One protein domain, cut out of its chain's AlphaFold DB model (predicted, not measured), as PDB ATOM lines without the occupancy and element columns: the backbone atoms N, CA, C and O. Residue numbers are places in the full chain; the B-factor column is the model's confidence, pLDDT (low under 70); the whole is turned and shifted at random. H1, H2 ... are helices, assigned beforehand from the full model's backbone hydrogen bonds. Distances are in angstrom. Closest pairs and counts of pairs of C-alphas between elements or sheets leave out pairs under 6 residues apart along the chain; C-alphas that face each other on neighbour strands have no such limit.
ATOM      1  N   GLU A 437     -23.926  18.410  14.049       67.69
ATOM      2  CA  GLU A 437     -23.785  17.698  12.779       67.69
ATOM      3  C   GLU A 437     -22.721  16.594  12.856       67.69
ATOM      4  O   GLU A 437     -22.908  15.522  12.276       67.69
ATOM      5  N   TYR A 438     -21.662  16.803  13.647       68.00
ATOM      6  CA  TYR A 438     -20.605  15.815  13.858       68.00
ATOM      7  C   TYR A 438     -21.086  14.630  14.711       68.00
ATOM      8  O   TYR A 438     -20.885  13.467  14.354       68.00
ATOM      9  N   VAL A 439     -21.794  14.912  15.812       68.62
ATOM     10  CA  VAL A 439     -22.369  13.883  16.704       68.62
ATOM     11  C   VAL A 439     -23.448  13.073  15.982       68.62
ATOM     12  O   VAL A 439     -23.568  11.859  16.176       68.62
ATOM     13  N   GLU A 440     -24.223  13.727  15.119       74.75
ATOM     14  CA  GLU A 440     -25.202  13.061  14.272       74.75
ATOM     15  C   GLU A 440     -24.510  12.192  13.209       74.75
ATOM     16  O   GLU A 440     -24.932  11.058  13.003       74.75
ATOM     17  N   ALA A 441     -23.422  12.650  12.579       76.88
ATOM     18  CA  ALA A 441     -22.660  11.861  11.605       76.88
ATOM     19  C   ALA A 441     -22.063  10.569  12.205       76.88
ATOM     20  O   ALA A 441     -22.225   9.496  11.618       76.88
ATOM     21  N   ASP A 442     -21.456  10.639  13.394       78.12
ATOM     22  CA  ASP A 442     -20.975   9.457  14.133       78.12
ATOM     23  C   ASP A 442     -22.133   8.509  14.503       78.12
ATOM     24  O   ASP A 442     -22.059   7.289  14.340       78.12
ATOM     25  N   SER A 443     -23.274   9.069  14.916       81.06
ATOM     26  CA  SER A 443     -24.478   8.282  15.208       81.06
ATOM     27  C   SER A 443     -25.013   7.549  13.973       81.06
ATOM     28  O   SER A 443     -25.284   6.353  14.066       81.06
ATOM     29  N   ARG A 444     -25.076   8.198  12.801       83.69
ATOM     30  CA  ARG A 444     -25.460   7.558  11.524       83.69
ATOM     31  C   ARG A 444     -24.559   6.381  11.177       83.69
ATOM     32  O   ARG A 444     -25.063   5.341  10.759       83.69
ATOM     33  N   LEU A 445     -23.245   6.544  11.340       85.25
ATOM     34  CA  LEU A 445     -22.272   5.498  11.030       85.25
ATOM     35  C   LEU A 445     -22.459   4.282  11.945       85.25
ATOM     36  O   LEU A 445     -22.548   3.160  11.447       85.25
ATOM     37  N   ARG A 446     -22.597   4.501  13.260       87.00
ATOM     38  CA  ARG A 446     -22.885   3.430  14.231       87.00
ATOM     39  C   ARG A 446     -24.191   2.708  13.911       87.00
ATOM     40  O   ARG A 446     -24.204   1.483  13.868       87.00
ATOM     41  N   TYR A 447     -25.259   3.446  13.614       90.19
ATOM     42  CA  TYR A 447     -26.554   2.877  13.235       90.19
ATOM     43  C   TYR A 447     -26.494   2.038  11.951       90.19
ATOM     44  O   TYR A 447     -27.042   0.936  11.911       90.19
ATOM     45  N   ALA A 448     -25.797   2.520  10.919       90.06
ATOM     46  CA  ALA A 448     -25.610   1.783   9.673       90.06
ATOM     47  C   ALA A 448     -24.811   0.484   9.882       90.06
ATOM     48  O   ALA A 448     -25.224  -0.572   9.401       90.06
ATOM     49  N   MET A 449     -23.707   0.545  10.639       88.75
ATOM     50  CA  MET A 449     -22.895  -0.630  10.975       88.75
ATOM     51  C   MET A 449     -23.671  -1.648  11.814       88.75
ATOM     52  O   MET A 449     -23.626  -2.840  11.526       88.75
ATOM     53  N   ALA A 450     -24.420  -1.187  12.817       91.62
ATOM     54  CA  ALA A 450     -25.217  -2.047  13.682       91.62
ATOM     55  C   ALA A 450     -26.277  -2.836  12.900       91.62
ATOM     56  O   ALA A 450     -26.452  -4.034  13.123       91.62
ATOM     57  N   TRP A 451     -26.941  -2.189  11.937       94.00
ATOM     58  CA  TRP A 451     -27.872  -2.872  11.039       94.00
ATOM     59  C   TRP A 451     -27.168  -3.886  10.129       94.00
ATOM     60  O   TRP A 451     -27.664  -4.998   9.971       94.00
ATOM     61  N   GLN A 452     -26.004  -3.547   9.565       91.00
ATOM     62  CA  GLN A 452     -25.223  -4.475   8.735       91.00
ATOM     63  C   GLN A 452     -24.790  -5.726   9.516       91.00
ATOM     64  O   GLN A 452     -24.948  -6.834   9.010       91.00
ATOM     65  N   LEU A 453     -24.321  -5.566  10.760       91.00
ATOM     66  CA  LEU A 453     -23.988  -6.685  11.652       91.00
ATOM     67  C   LEU A 453     -25.223  -7.533  11.993       91.00
ATOM     68  O   LEU A 453     -25.158  -8.759  11.950       91.00
ATOM     69  N   LEU A 454     -26.365  -6.900  12.279       92.69
ATOM     70  CA  LEU A 454     -27.616  -7.614  12.549       92.69
ATOM     71  C   LEU A 454     -28.121  -8.398  11.327       92.69
ATOM     72  O   LEU A 454     -28.622  -9.505  11.499       92.69
ATOM     73  N   MET A 455     -27.982  -7.857  10.113       92.88
ATOM     74  CA  MET A 455     -28.356  -8.553   8.874       92.88
ATOM     75  C   MET A 455     -27.397  -9.699   8.536       92.88
ATOM     76  O   MET A 455     -27.858 -10.744   8.087       92.88
ATOM     77  N   ALA A 456     -26.096  -9.558   8.812       90.19
ATOM     78  CA  ALA A 456     -25.113 -10.629   8.615       90.19
ATOM     79  C   ALA A 456     -25.388 -11.878   9.478       90.19
ATOM     80  O   ALA A 456     -25.042 -12.981   9.073       90.19
ATOM     81  N   HIS A 457     -26.041 -11.697  10.631       90.44
ATOM     82  CA  HIS A 457     -26.441 -12.759  11.560       90.44
ATOM     83  C   HIS A 457     -27.960 -13.022  11.569       90.44
ATOM     84  O   HIS A 457     -28.463 -13.712  12.454       90.44
ATOM     85  N   ALA A 458     -28.734 -12.460  10.633       88.50
ATOM     86  CA  ALA A 458     -30.199 -12.519  10.693       88.50
ATOM     87  C   ALA A 458     -30.755 -13.946  10.563       88.50
ATOM     88  O   ALA A 458     -31.752 -14.267  11.214       88.50
ATOM     89  N   GLU A 459     -30.098 -14.771   9.743       86.56
ATOM     90  CA  GLU A 459     -30.467 -16.158   9.425       86.56
ATOM     91  C   GLU A 459     -29.846 -17.189  10.382       86.56
ATOM     92  O   GLU A 459     -30.206 -18.366  10.326       86.56
ATOM     93  N   ASP A 460     -28.967 -16.762  11.299       88.81
ATOM     94  CA  ASP A 460     -28.426 -17.638  12.337       88.81
ATOM     95  C   ASP A 460     -29.564 -18.207  13.198       88.81
ATOM     96  O   ASP A 460     -30.559 -17.531  13.494       88.81
ATOM     97  N   ALA A 461     -29.408 -19.456  13.643       83.62
ATOM     98  CA  ALA A 461     -30.365 -20.082  14.545       83.62
ATOM     99  C   ALA A 461     -30.470 -19.270  15.848       83.62
ATOM    100  O   ALA A 461     -29.470 -19.045  16.536       83.62
ATOM    101  N   ALA A 462     -31.684 -18.840  16.205       78.81
ATOM    102  CA  ALA A 462     -31.903 -18.133  17.462       78.81
ATOM    103  C   ALA A 462     -31.446 -19.006  18.653       78.81
ATOM    104  O   ALA A 462     -31.718 -20.208  18.660       78.81
ATOM    105  N   PRO A 463     -30.784 -18.433  19.678       77.25
ATOM    106  CA  PRO A 463     -30.287 -19.213  20.808       77.25
ATOM    107  C   PRO A 463     -31.439 -19.896  21.546       77.25
ATOM    108  O   PRO A 463     -32.426 -19.250  21.907       77.25
ATOM    109  N   ASP A 464     -31.293 -21.192  21.822       61.00
ATOM    110  CA  ASP A 464     -32.344 -21.957  22.483       61.00
ATOM    111  C   ASP A 464     -32.658 -21.413  23.895       61.00
ATOM    112  O   ASP A 464     -31.750 -21.199  24.718       61.00
ATOM    113  N   PRO A 465     -33.947 -21.259  24.256       57.28
ATOM    114  CA  PRO A 465     -34.374 -21.070  25.637       57.28
ATOM    115  C   PRO A 465     -34.282 -22.419  26.373       57.28
ATOM    116  O   PRO A 465     -35.288 -23.086  26.618       57.28
ATOM    117  N   ALA A 466     -33.048 -22.827  26.676       47.12
ATOM    118  CA  ALA A 466     -32.650 -24.179  27.067       47.12
ATOM    119  C   ALA A 466     -33.636 -24.933  27.990       47.12
ATOM    120  O   ALA A 466     -33.883 -24.541  29.133       47.12
ATOM    121  N   SER A 524     -36.437 -20.989  14.450       72.62
ATOM    122  CA  SER A 524     -36.698 -19.637  13.947       72.62
ATOM    123  C   SER A 524     -35.395 -18.853  13.807       72.62
ATOM    124  O   SER A 524     -34.573 -18.879  14.731       72.62
ATOM    125  N   SER A 525     -35.257 -18.109  12.709       88.62
ATOM    126  CA  SER A 525     -34.146 -17.184  12.480       88.62
ATOM    127  C   SER A 525     -33.989 -16.193  13.646       88.62
ATOM    128  O   SER A 525     -34.968 -15.833  14.323       88.62
ATOM    129  N   LEU A 526     -32.759 -15.740  13.913       90.12
ATOM    130  CA  LEU A 526     -32.471 -14.744  14.951       90.12
ATOM    131  C   LEU A 526     -33.369 -13.508  14.792       90.12
ATOM    132  O   LEU A 526     -33.963 -13.028  15.765       90.12
ATOM    133  N   PHE A 527     -33.523 -13.029  13.556       91.56
ATOM    134  CA  PHE A 527     -34.344 -11.862  13.261       91.56
ATOM    135  C   PHE A 527     -35.845 -12.123  13.481       91.56
ATOM    136  O   PHE A 527     -36.510 -11.301  14.122       91.56
ATOM    137  N   ALA A 528     -36.382 -13.285  13.081       90.25
ATOM    138  CA  ALA A 528     -37.769 -13.659  13.379       90.25
ATOM    139  C   ALA A 528     -38.050 -13.740  14.886       90.25
ATOM    140  O   ALA A 528     -39.111 -13.297  15.339       90.25
ATOM    141  N   SER A 529     -37.104 -14.247  15.683       89.31
ATOM    142  CA  SER A 529     -37.219 -14.305  17.147       89.31
ATOM    143  C   SER A 529     -37.317 -12.903  17.773       89.31
ATOM    144  O   SER A 529     -38.198 -12.639  18.602       89.31
ATOM    145  N   ILE A 530     -36.480 -11.965  17.314       91.19
ATOM    146  CA  ILE A 530     -36.505 -10.553  17.733       91.19
ATOM    147  C   ILE A 530     -37.835  -9.887  17.355       91.19
ATOM    148  O   ILE A 530     -38.483  -9.272  18.209       91.19
ATOM    149  N   VAL A 531     -38.277 -10.025  16.102       91.75
ATOM    150  CA  VAL A 531     -39.506  -9.382  15.606       91.75
ATOM    151  C   VAL A 531     -40.754  -9.959  16.274       91.75
ATOM    152  O   VAL A 531     -41.599  -9.195  16.746       91.75
ATOM    153  N   SER A 532     -40.838 -11.282  16.434       88.88
ATOM    154  CA  SER A 532     -41.933 -11.948  17.156       88.88
ATOM    155  C   SER A 532     -42.055 -11.440  18.595       88.88
ATOM    156  O   SER A 532     -43.154 -11.166  19.085       88.88
ATOM    157  N   ARG A 533     -40.918 -11.237  19.273       87.06
ATOM    158  CA  ARG A 533     -40.865 -10.675  20.628       87.06
ATOM    159  C   ARG A 533     -41.317  -9.211  20.671       87.06
ATOM    160  O   ARG A 533     -42.023  -8.839  21.611       87.06
ATOM    161  N   LEU A 534     -40.968  -8.394  19.675       90.06
ATOM    162  CA  LEU A 534     -41.450  -7.010  19.555       90.06
ATOM    163  C   LEU A 534     -42.964  -6.955  19.325       90.06
ATOM    164  O   LEU A 534     -43.657  -6.262  20.069       90.06
ATOM    165  N   LEU A 535     -43.487  -7.727  18.368       89.00
ATOM    166  CA  LEU A 535     -44.924  -7.820  18.081       89.00
ATOM    167  C   LEU A 535     -45.722  -8.263  19.317       89.00
ATOM    168  O   LEU A 535     -46.752  -7.663  19.628       89.00
ATOM    169  N   LEU A 536     -45.206  -9.230  20.084       84.38
ATOM    170  CA  LEU A 536     -45.803  -9.658  21.351       84.38
ATOM    171  C   LEU A 536     -45.795  -8.531  22.396       84.38
ATOM    172  O   LEU A 536     -46.790  -8.322  23.082       84.38
ATOM    173  N   CYS A 537     -44.717  -7.750  22.516       83.88
ATOM    174  CA  CYS A 537     -44.694  -6.594  23.426       83.88
ATOM    175  C   CYS A 537     -45.678  -5.487  23.006       83.88
ATOM    176  O   CYS A 537     -46.237  -4.808  23.866       83.88
ATOM    177  N   LEU A 538     -45.924  -5.332  21.702       83.81
ATOM    178  CA  LEU A 538     -46.871  -4.372  21.125       83.81
ATOM    179  C   LEU A 538     -48.342  -4.820  21.204       83.81
ATOM    180  O   LEU A 538     -49.227  -4.023  20.888       83.81
ATOM    181  N   SER A 539     -48.623  -6.064  21.604       81.62
ATOM    182  CA  SER A 539     -49.977  -6.565  21.891       81.62
ATOM    183  C   SER A 539     -50.297  -6.656  23.391       81.62
ATOM    184  O   SER A 539     -51.427  -6.974  23.761       81.62
ATOM    185  N   GLN A 540     -49.347  -6.329  24.275       75.12
ATOM    186  CA  GLN A 540     -49.584  -6.261  25.722       75.12
ATOM    187  C   GLN A 540     -50.436  -5.049  26.112       75.12
ATOM    188  O   GLN A 540     -50.258  -3.961  25.583       75.12
ATOM    189  N   MET A 541     -51.255  -5.191  27.158       59.78
ATOM    190  CA  MET A 541     -52.024  -4.085  27.759       59.78
ATOM    191  C   MET A 541     -51.168  -3.114  28.610       59.78
ATOM    192  O   MET A 541     -51.698  -2.236  29.283       59.78
ATOM    193  N   SER A 542     -49.839  -3.273  28.644       70.94
ATOM    194  CA  SER A 542     -48.948  -2.445  29.469       70.94
ATOM    195  C   SER A 542     -48.447  -1.230  28.692       70.94
ATOM    196  O   SER A 542     -47.639  -1.369  27.768       70.94
ATOM    197  N   HIS A 543     -48.856  -0.024  29.104       67.94
ATOM    198  CA  HIS A 543     -48.457   1.199  28.402       67.94
ATOM    199  C   HIS A 543     -46.932   1.371  28.313       67.94
ATOM    200  O   HIS A 543     -46.414   1.755  27.263       67.94
ATOM    201  N   ALA A 544     -46.206   1.033  29.385       66.88
ATOM    202  CA  ALA A 544     -44.748   1.130  29.436       66.88
ATOM    203  C   ALA A 544     -44.046   0.102  28.531       66.88
ATOM    204  O   ALA A 544     -43.015   0.422  27.934       66.88
ATOM    205  N   ALA A 545     -44.605  -1.109  28.397       70.50
ATOM    206  CA  ALA A 545     -44.078  -2.129  27.492       70.50
ATOM    207  C   ALA A 545     -44.244  -1.699  26.029       70.50
ATOM    208  O   ALA A 545     -43.257  -1.688  25.295       70.50
ATOM    209  N   ILE A 546     -45.442  -1.233  25.648       76.44
ATOM    210  CA  ILE A 546     -45.708  -0.671  24.316       76.44
ATOM    211  C   ILE A 546     -44.757   0.503  24.034       76.44
ATOM    212  O   ILE A 546     -44.071   0.477  23.021       76.44
ATOM    213  N   CYS A 547     -44.632   1.488  24.937       78.56
ATOM    214  CA  CYS A 547     -43.719   2.631  24.763       78.56
ATOM    215  C   CYS A 547     -42.245   2.227  24.590       78.56
ATOM    216  O   CYS A 547     -41.498   2.895  23.877       78.56
ATOM    217  N   SER A 548     -41.784   1.177  25.276       78.38
ATOM    218  CA  SER A 548     -40.407   0.691  25.120       78.38
ATOM    219  C   SER A 548     -40.230  -0.102  23.821       78.38
ATOM    220  O   SER A 548     -39.168  -0.016  23.201       78.38
ATOM    221  N   ALA A 549     -41.265  -0.827  23.386       85.44
ATOM    222  CA  ALA A 549     -41.269  -1.596  22.146       85.44
ATOM    223  C   ALA A 549     -41.373  -0.694  20.906       85.44
ATOM    224  O   ALA A 549     -40.588  -0.879  19.983       85.44
ATOM    225  N   THR A 550     -42.231   0.334  20.898       87.12
ATOM    226  CA  THR A 550     -42.284   1.326  19.803       87.12
ATOM    227  C   THR A 550     -40.953   2.061  19.656       87.12
ATOM    228  O   THR A 550     -40.475   2.224  18.540       87.12
ATOM    229  N   ARG A 551     -40.279   2.406  20.765       86.12
ATOM    230  CA  ARG A 551     -38.902   2.935  20.727       86.12
ATOM    231  C   ARG A 551     -37.888   1.932  20.169       86.12
ATOM    232  O   ARG A 551     -37.007   2.339  19.428       86.12
ATOM    233  N   ALA A 552     -37.983   0.644  20.510       88.75
ATOM    234  CA  ALA A 552     -37.089  -0.375  19.951       88.75
ATOM    235  C   ALA A 552     -37.301  -0.563  18.437       88.75
ATOM    236  O   ALA A 552     -36.330  -0.655  17.693       88.75
ATOM    237  N   VAL A 553     -38.556  -0.529  17.975       92.81
ATOM    238  CA  VAL A 553     -38.904  -0.532  16.545       92.81
ATOM    239  C   VAL A 553     -38.413   0.741  15.848       92.81
ATOM    240  O   VAL A 553     -37.877   0.643  14.750       92.81
ATOM    241  N   ALA A 554     -38.523   1.914  16.481       89.44
ATOM    242  CA  ALA A 554     -38.003   3.166  15.930       89.44
ATOM    243  C   ALA A 554     -36.485   3.112  15.708       89.44
ATOM    244  O   ALA A 554     -36.027   3.450  14.623       89.44
ATOM    245  N   VAL A 555     -35.725   2.612  16.688       90.12
ATOM    246  CA  VAL A 555     -34.268   2.423  16.575       90.12
ATOM    247  C   VAL A 555     -33.914   1.416  15.471       90.12
ATOM    248  O   VAL A 555     -33.007   1.674  14.688       90.12
ATOM    249  N   LEU A 556     -34.636   0.295  15.351       92.44
ATOM    250  CA  LEU A 556     -34.428  -0.670  14.258       92.44
ATOM    251  C   LEU A 556     -34.711  -0.060  12.875       92.44
ATOM    252  O   LEU A 556     -33.948  -0.276  11.935       92.44
ATOM    253  N   ALA A 557     -35.788   0.719  12.747       91.56
ATOM    254  CA  ALA A 557     -36.122   1.419  11.510       91.56
ATOM    255  C   ALA A 557     -35.085   2.506  11.168       91.56
ATOM    256  O   ALA A 557     -34.706   2.639  10.007       91.56
ATOM    257  N   GLU A 558     -34.590   3.239  12.169       90.44
ATOM    258  CA  GLU A 558     -33.523   4.242  12.046       90.44
ATOM    259  C   GLU A 558     -32.206   3.604  11.572       90.44
ATOM    260  O   GLU A 558     -31.620   4.051  10.584       90.44
ATOM    261  N   ALA A 559     -31.802   2.491  12.192       91.44
ATOM    262  CA  ALA A 559     -30.627   1.711  11.809       91.44
ATOM    263  C   ALA A 559     -30.705   1.219  10.353       91.44
ATOM    264  O   ALA A 559     -29.797   1.475   9.556       91.44
ATOM    265  N   ARG A 560     -31.839   0.617   9.963       91.25
ATOM    266  CA  ARG A 560     -32.120   0.212   8.574       91.25
ATOM    267  C   ARG A 560     -32.052   1.392   7.607       91.25
ATOM    268  O   ARG A 560     -31.471   1.280   6.529       91.25
ATOM    269  N   ALA A 561     -32.644   2.529   7.969       88.00
ATOM    270  CA  ALA A 561     -32.692   3.705   7.110       88.00
ATOM    271  C   ALA A 561     -31.306   4.336   6.894       88.00
ATOM    272  O   ALA A 561     -31.015   4.780   5.782       88.00
ATOM    273  N   HIS A 562     -30.442   4.349   7.915       87.44
ATOM    274  CA  HIS A 562     -29.054   4.797   7.778       87.44
ATOM    275  C   HIS A 562     -28.200   3.822   6.966       87.44
ATOM    276  O   HIS A 562     -27.448   4.271   6.101       87.44
ATOM    277  N   ALA A 563     -28.366   2.509   7.160       88.44
ATOM    278  CA  ALA A 563     -27.704   1.509   6.323       88.44
ATOM    279  C   ALA A 563     -28.078   1.676   4.842       88.44
ATOM    280  O   ALA A 563     -27.190   1.787   4.003       88.44
ATOM    281  N   LEU A 564     -29.375   1.793   4.524       86.44
ATOM    282  CA  LEU A 564     -29.858   2.005   3.153       86.44
ATOM    283  C   LEU A 564     -29.342   3.315   2.538       86.44
ATOM    284  O   LEU A 564     -28.942   3.317   1.373       86.44
ATOM    285  N   ALA A 565     -29.302   4.408   3.307       82.38
ATOM    286  CA  ALA A 565     -28.765   5.693   2.852       82.38
ATOM    287  C   ALA A 565     -27.256   5.643   2.533       82.38
ATOM    288  O   ALA A 565     -26.788   6.417   1.701       82.38
ATOM    289  N   GLY A 566     -26.505   4.726   3.153       81.19
ATOM    290  CA  GLY A 566     -25.086   4.491   2.869       81.19
ATOM    291  C   GLY A 566     -24.796   3.594   1.655       81.19
ATOM    292  O   GLY A 566     -23.631   3.462   1.280       81.19
ATOM    293  N   THR A 567     -25.810   2.969   1.040       83.62
ATOM    294  CA  THR A 567     -25.611   1.987  -0.049       83.62
ATOM    295  C   THR A 567     -25.110   2.644  -1.335       83.62
ATOM    296  O   THR A 567     -25.727   3.582  -1.842       83.62
ATOM    297  N   ARG A 568     -24.002   2.133  -1.894       82.38
ATOM    298  CA  ARG A 568     -23.417   2.637  -3.150       82.38
ATOM    299  C   ARG A 568     -23.717   1.719  -4.331       82.38
ATOM    300  O   ARG A 568     -23.977   2.209  -5.425       82.38
ATOM    301  N   SER A 569     -23.723   0.405  -4.109       86.06
ATOM    302  CA  SER A 569     -24.050  -0.608  -5.112       86.06
ATOM    303  C   SER A 569     -25.447  -1.213  -4.906       86.06
ATOM    304  O   SER A 569     -26.047  -1.131  -3.830       86.06
ATOM    305  N   ALA A 570     -25.978  -1.858  -5.951       83.25
ATOM    306  CA  ALA A 570     -27.216  -2.633  -5.846       83.25
ATOM    307  C   ALA A 570     -27.062  -3.859  -4.922       83.25
ATOM    308  O   ALA A 570     -28.023  -4.234  -4.253       83.25
ATOM    309  N   ALA A 571     -25.856  -4.435  -4.839       83.06
ATOM    310  CA  ALA A 571     -25.545  -5.539  -3.933       83.06
ATOM    311  C   ALA A 571     -25.545  -5.080  -2.465       83.06
ATOM    312  O   ALA A 571     -26.189  -5.719  -1.636       83.06
ATOM    313  N   ASP A 572     -24.945  -3.922  -2.156       82.94
ATOM    314  CA  ASP A 572     -24.984  -3.330  -0.806       82.94
ATOM    315  C   ASP A 572     -26.434  -3.071  -0.380       82.94
ATOM    316  O   ASP A 572     -26.799  -3.254   0.780       82.94
ATOM    317  N   ARG A 573     -27.277  -2.642  -1.330       84.88
ATOM    318  CA  ARG A 573     -28.702  -2.399  -1.091       84.88
ATOM    319  C   ARG A 573     -29.479  -3.683  -0.841       84.88
ATOM    320  O   ARG A 573     -30.317  -3.682   0.052       84.88
ATOM    321  N   ALA A 574     -29.196  -4.760  -1.570       84.44
ATOM    322  CA  ALA A 574     -29.774  -6.072  -1.284       84.44
ATOM    323  C   ALA A 574     -29.355  -6.568   0.114       84.44
ATOM    324  O   ALA A 574     -30.216  -6.916   0.920       84.44
ATOM    325  N   ALA A 575     -28.065  -6.482   0.453       84.56
ATOM    326  CA  ALA A 575     -27.550  -6.849   1.775       84.56
ATOM    327  C   ALA A 575     -28.168  -6.009   2.914       84.56
ATOM    328  O   ALA A 575     -28.525  -6.544   3.959       84.56
ATOM    329  N   ALA A 576     -28.365  -4.702   2.706       85.88
ATOM    330  CA  ALA A 576     -29.017  -3.820   3.676       85.88
ATOM    331  C   ALA A 576     -30.546  -4.015   3.772       85.88
ATOM    332  O   ALA A 576     -31.147  -3.614   4.772       85.88
ATOM    333  N   LEU A 577     -31.193  -4.602   2.759       86.38
ATOM    334  CA  LEU A 577     -32.610  -4.979   2.813       86.38
ATOM    335  C   LEU A 577     -32.838  -6.321   3.524       86.38
ATOM    336  O   LEU A 577     -33.903  -6.482   4.123       86.38
ATOM    337  N   GLY A 578     -31.855  -7.224   3.490       87.06
ATOM    338  CA  GLY A 578     -31.950  -8.582   4.028       87.06
ATOM    339  C   GLY A 578     -32.779  -9.520   3.143       87.06
ATOM    340  O   GLY A 578     -33.287  -9.126   2.087       87.06
ATOM    341  N   SER A 579     -32.929 -10.772   3.581       88.44
ATOM    342  CA  SER A 579     -33.750 -11.782   2.902       88.44
ATOM    343  C   SER A 579     -35.237 -11.404   2.854       88.44
ATOM    344  O   SER A 579     -35.699 -10.524   3.585       88.44
ATOM    345  N   GLU A 580     -36.012 -12.062   1.985       87.75
ATOM    346  CA  GLU A 580     -37.451 -11.781   1.830       87.75
ATOM    347  C   GLU A 580     -38.224 -11.952   3.152       87.75
ATOM    348  O   GLU A 580     -39.117 -11.158   3.451       87.75
ATOM    349  N   GLU A 581     -37.815 -12.907   3.999       89.19
ATOM    350  CA  GLU A 581     -38.334 -13.078   5.363       89.19
ATOM    351  C   GLU A 581     -38.105 -11.817   6.216       89.19
ATOM    352  O   GLU A 581     -39.048 -11.279   6.801       89.19
ATOM    353  N   CYS A 582     -36.879 -11.282   6.234       88.94
ATOM    354  CA  CYS A 582     -36.542 -10.062   6.974       88.94
ATOM    355  C   CYS A 582     -37.347  -8.847   6.483       88.94
ATOM    356  O   CYS A 582     -37.788  -8.015   7.284       88.94
ATOM    357  N   GLN A 583     -37.580  -8.753   5.171       89.31
ATOM    358  CA  GLN A 583     -38.378  -7.687   4.568       89.31
ATOM    359  C   GLN A 583     -39.858  -7.791   4.973       89.31
ATOM    360  O   GLN A 583     -40.430  -6.791   5.417       89.31
ATOM    361  N   GLY A 584     -40.450  -8.989   4.914       90.19
ATOM    362  CA  GLY A 584     -41.824  -9.247   5.361       90.19
ATOM    363  C   GLY A 584     -42.024  -8.999   6.861       90.19
ATOM    364  O   GLY A 584     -42.999  -8.368   7.267       90.19
ATOM    365  N   LEU A 585     -41.063  -9.397   7.696       91.62
ATOM    366  CA  LEU A 585     -41.066  -9.125   9.138       91.62
ATOM    367  C   LEU A 585     -40.999  -7.619   9.452       91.62
ATOM    368  O   LEU A 585     -41.716  -7.131  10.330       91.62
ATOM    369  N   MET A 586     -40.191  -6.852   8.712       91.88
ATOM    370  CA  MET A 586     -40.164  -5.390   8.846       91.88
ATOM    371  C   MET A 586     -41.463  -4.729   8.365       91.88
ATOM    372  O   MET A 586     -41.874  -3.725   8.950       91.88
ATOM    373  N   GLN A 587     -42.141  -5.291   7.360       91.00
ATOM    374  CA  GLN A 587     -43.465  -4.827   6.936       91.00
ATOM    375  C   GLN A 587     -44.522  -5.056   8.033       91.00
ATOM    376  O   GLN A 587     -45.257  -4.127   8.360       91.00
ATOM    377  N   GLN A 588     -44.544  -6.227   8.681       92.12
ATOM    378  CA  GLN A 588     -45.455  -6.497   9.809       92.12
ATOM    379  C   GLN A 588     -45.266  -5.497  10.965       92.12
ATOM    380  O   GLN A 588     -46.240  -5.040  11.572       92.12
ATOM    381  N   LEU A 589     -44.019  -5.109  11.267       93.00
ATOM    382  CA  LEU A 589     -43.740  -4.054  12.247       93.00
ATOM    383  C   LEU A 589     -44.268  -2.687  11.794       93.00
ATOM    384  O   LEU A 589     -44.865  -1.978  12.606       93.00
ATOM    385  N   GLN A 590     -44.088  -2.321  10.522       92.50
ATOM    386  CA  GLN A 590     -44.599  -1.070   9.957       92.50
ATOM    387  C   GLN A 590     -46.134  -0.998  10.025       92.50
ATOM    388  O   GLN A 590     -46.680   0.007  10.482       92.50
ATOM    389  N   GLU A 591     -46.833  -2.069   9.648       91.56
ATOM    390  CA  GLU A 591     -48.296  -2.178   9.737       91.56
ATOM    391  C   GLU A 591     -48.782  -2.059  11.189       91.56
ATOM    392  O   GLU A 591     -49.722  -1.314  11.480       91.56
ATOM    393  N   ARG A 592     -48.086  -2.702  12.142       91.38
ATOM    394  CA  ARG A 592     -48.405  -2.574  13.572       91.38
ATOM    395  C   ARG A 592     -48.146  -1.165  14.114       91.38
ATOM    396  O   ARG A 592     -48.918  -0.711  14.958       91.38
ATOM    397  N   MET A 593     -47.106  -0.464  13.653       92.25
ATOM    398  CA  MET A 593     -46.878   0.945  14.015       92.25
ATOM    399  C   MET A 593     -47.973   1.853  13.450       92.25
ATOM    400  O   MET A 593     -48.447   2.734  14.166       92.25
ATOM    401  N   LEU A 594     -48.404   1.624  12.205       90.62
ATOM    402  CA  LEU A 594     -49.480   2.394  11.579       90.62
ATOM    403  C   LEU A 594     -50.786   2.253  12.365       90.62
ATOM    404  O   LEU A 594     -51.378   3.272  12.707       90.62
ATOM    405  N   ALA A 595     -51.159   1.027  12.748       88.62
ATOM    406  CA  ALA A 595     -52.336   0.769  13.580       88.62
ATOM    407  C   ALA A 595     -52.295   1.520  14.927       88.62
ATOM    408  O   ALA A 595     -53.291   2.115  15.333       88.62
ATOM    409  N   ILE A 596     -51.137   1.539  15.606       88.25
ATOM    410  CA  ILE A 596     -50.961   2.272  16.874       88.25
ATOM    411  C   ILE A 596     -51.068   3.787  16.653       88.25
ATOM    412  O   ILE A 596     -51.710   4.471  17.443       88.25
ATOM    413  N   ALA A 597     -50.457   4.332  15.600       87.81
ATOM    414  CA  ALA A 597     -50.513   5.765  15.309       87.81
ATOM    415  C   ALA A 597     -51.929   6.236  14.922       87.81
ATOM    416  O   ALA A 597     -52.369   7.306  15.360       87.81
ATOM    417  N   HIS A 610     -48.138   9.580  23.879       76.88
ATOM    418  CA  HIS A 610     -46.731   9.153  23.913       76.88
ATOM    419  C   HIS A 610     -46.451   7.853  23.134       76.88
ATOM    420  O   HIS A 610     -45.369   7.691  22.572       76.88
ATOM    421  N   GLN A 611     -47.405   6.919  23.088       82.56
ATOM    422  CA  GLN A 611     -47.293   5.674  22.319       82.56
ATOM    423  C   GLN A 611     -47.450   5.960  20.828       82.56
ATOM    424  O   GLN A 611     -46.625   5.516  20.030       82.56
ATOM    425  N   ARG A 612     -48.467   6.761  20.484       86.38
ATOM    426  CA  ARG A 612     -48.767   7.205  19.118       86.38
ATOM    427  C   ARG A 612     -47.611   8.019  18.535       86.38
ATOM    428  O   ARG A 612     -47.139   7.702  17.451       86.38
ATOM    429  N   GLY A 613     -47.064   8.972  19.290       85.25
ATOM    430  CA  GLY A 613     -45.891   9.758  18.900       85.25
ATOM    431  C   GLY A 613     -44.648   8.906  18.649       85.25
ATOM    432  O   GLY A 613     -44.007   9.062  17.615       85.25
ATOM    433  N   LYS A 614     -44.343   7.925  19.513       82.81
ATOM    434  CA  LYS A 614     -43.227   6.991  19.260       82.81
ATOM    435  C   LYS A 614     -43.478   6.038  18.085       82.81
ATOM    436  O   LYS A 614     -42.518   5.650  17.426       82.81
ATOM    437  N   ALA A 615     -44.731   5.696  17.781       89.94
ATOM    438  CA  ALA A 615     -45.068   4.980  16.552       89.94
ATOM    439  C   ALA A 615     -44.881   5.866  15.302       89.94
ATOM    440  O   ALA A 615     -44.331   5.394  14.310       89.94
ATOM    441  N   LEU A 616     -45.238   7.157  15.358       90.31
ATOM    442  CA  LEU A 616     -44.956   8.116  14.280       90.31
ATOM    443  C   LEU A 616     -43.453   8.308  14.046       90.31
ATOM    444  O   LEU A 616     -43.023   8.309  12.897       90.31
ATOM    445  N   GLU A 617     -42.644   8.420  15.106       89.69
ATOM    446  CA  GLU A 617     -41.177   8.468  14.985       89.69
ATOM    447  C   GLU A 617     -40.629   7.227  14.263       89.69
ATOM    448  O   GLU A 617     -39.804   7.363  13.362       89.69
ATOM    449  N   ALA A 618     -41.118   6.024  14.588       89.75
ATOM    450  CA  ALA A 618     -40.725   4.806  13.877       89.75
ATOM    451  C   ALA A 618     -41.120   4.852  12.392       89.75
ATOM    452  O   ALA A 618     -40.304   4.566  11.516       89.75
ATOM    453  N   LEU A 619     -42.361   5.246  12.096       90.94
ATOM    454  CA  LEU A 619     -42.881   5.350  10.730       90.94
ATOM    455  C   LEU A 619     -42.135   6.388   9.876       90.94
ATOM    456  O   LEU A 619     -41.968   6.159   8.678       90.94
ATOM    457  N   LEU A 620     -41.624   7.478  10.464       90.00
ATOM    458  CA  LEU A 620     -40.733   8.416   9.766       90.00
ATOM    459  C   LEU A 620     -39.465   7.724   9.247       90.00
ATOM    460  O   LEU A 620     -39.040   7.994   8.122       90.00
TER     461      LEU A 620
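AT A GLANCE: This is residues 437 to 466, 524 to 597 and 610 to 620 of the 1249 residues of the protein "SH3 domain-containing protein" of Scenedesmus sp. NREL 46B-D3 (UniProt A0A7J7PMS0). What shape? Long helix H3 lies in an up-and-down bundle with H2, H5 and H6, each running against the one before. H1 crosses H3 near one end, beside H4. How big? The all-helix printed part has 115 residues with six named helices, H1 to H6 in order, compact, radius of gyration of the C-alphas 14.5 A, spanning 43 by 40 by 23 A.

HOW THE PARTS SIT: What touches the hub? H3, residues 543 to 565, touches H6, residues 610 to 620; their closest C-alphas, Ala 554 and Ala 618, are 3.8 A apart. And the backbones? Every O i to N i+4 pair in the six helices is within hydrogen-bond range.

IN THESE COORDINATES: Which others? H1 is residues 437 to 456, H2 526 to 537, H4 570 to 577, H5 580 to 597. Which anchors? C-alpha 437 is at (-23.785, 17.698, 12.779), C-alpha 620 at (-40.733, 8.416, 9.766).

THE WHOLE: Any cuts? Residues 467 to 523 and 598 to 609 are not printed, with C-alpha gaps of 14.5 A and 10.0 A. Low pLDDT? Nine residues are under 70.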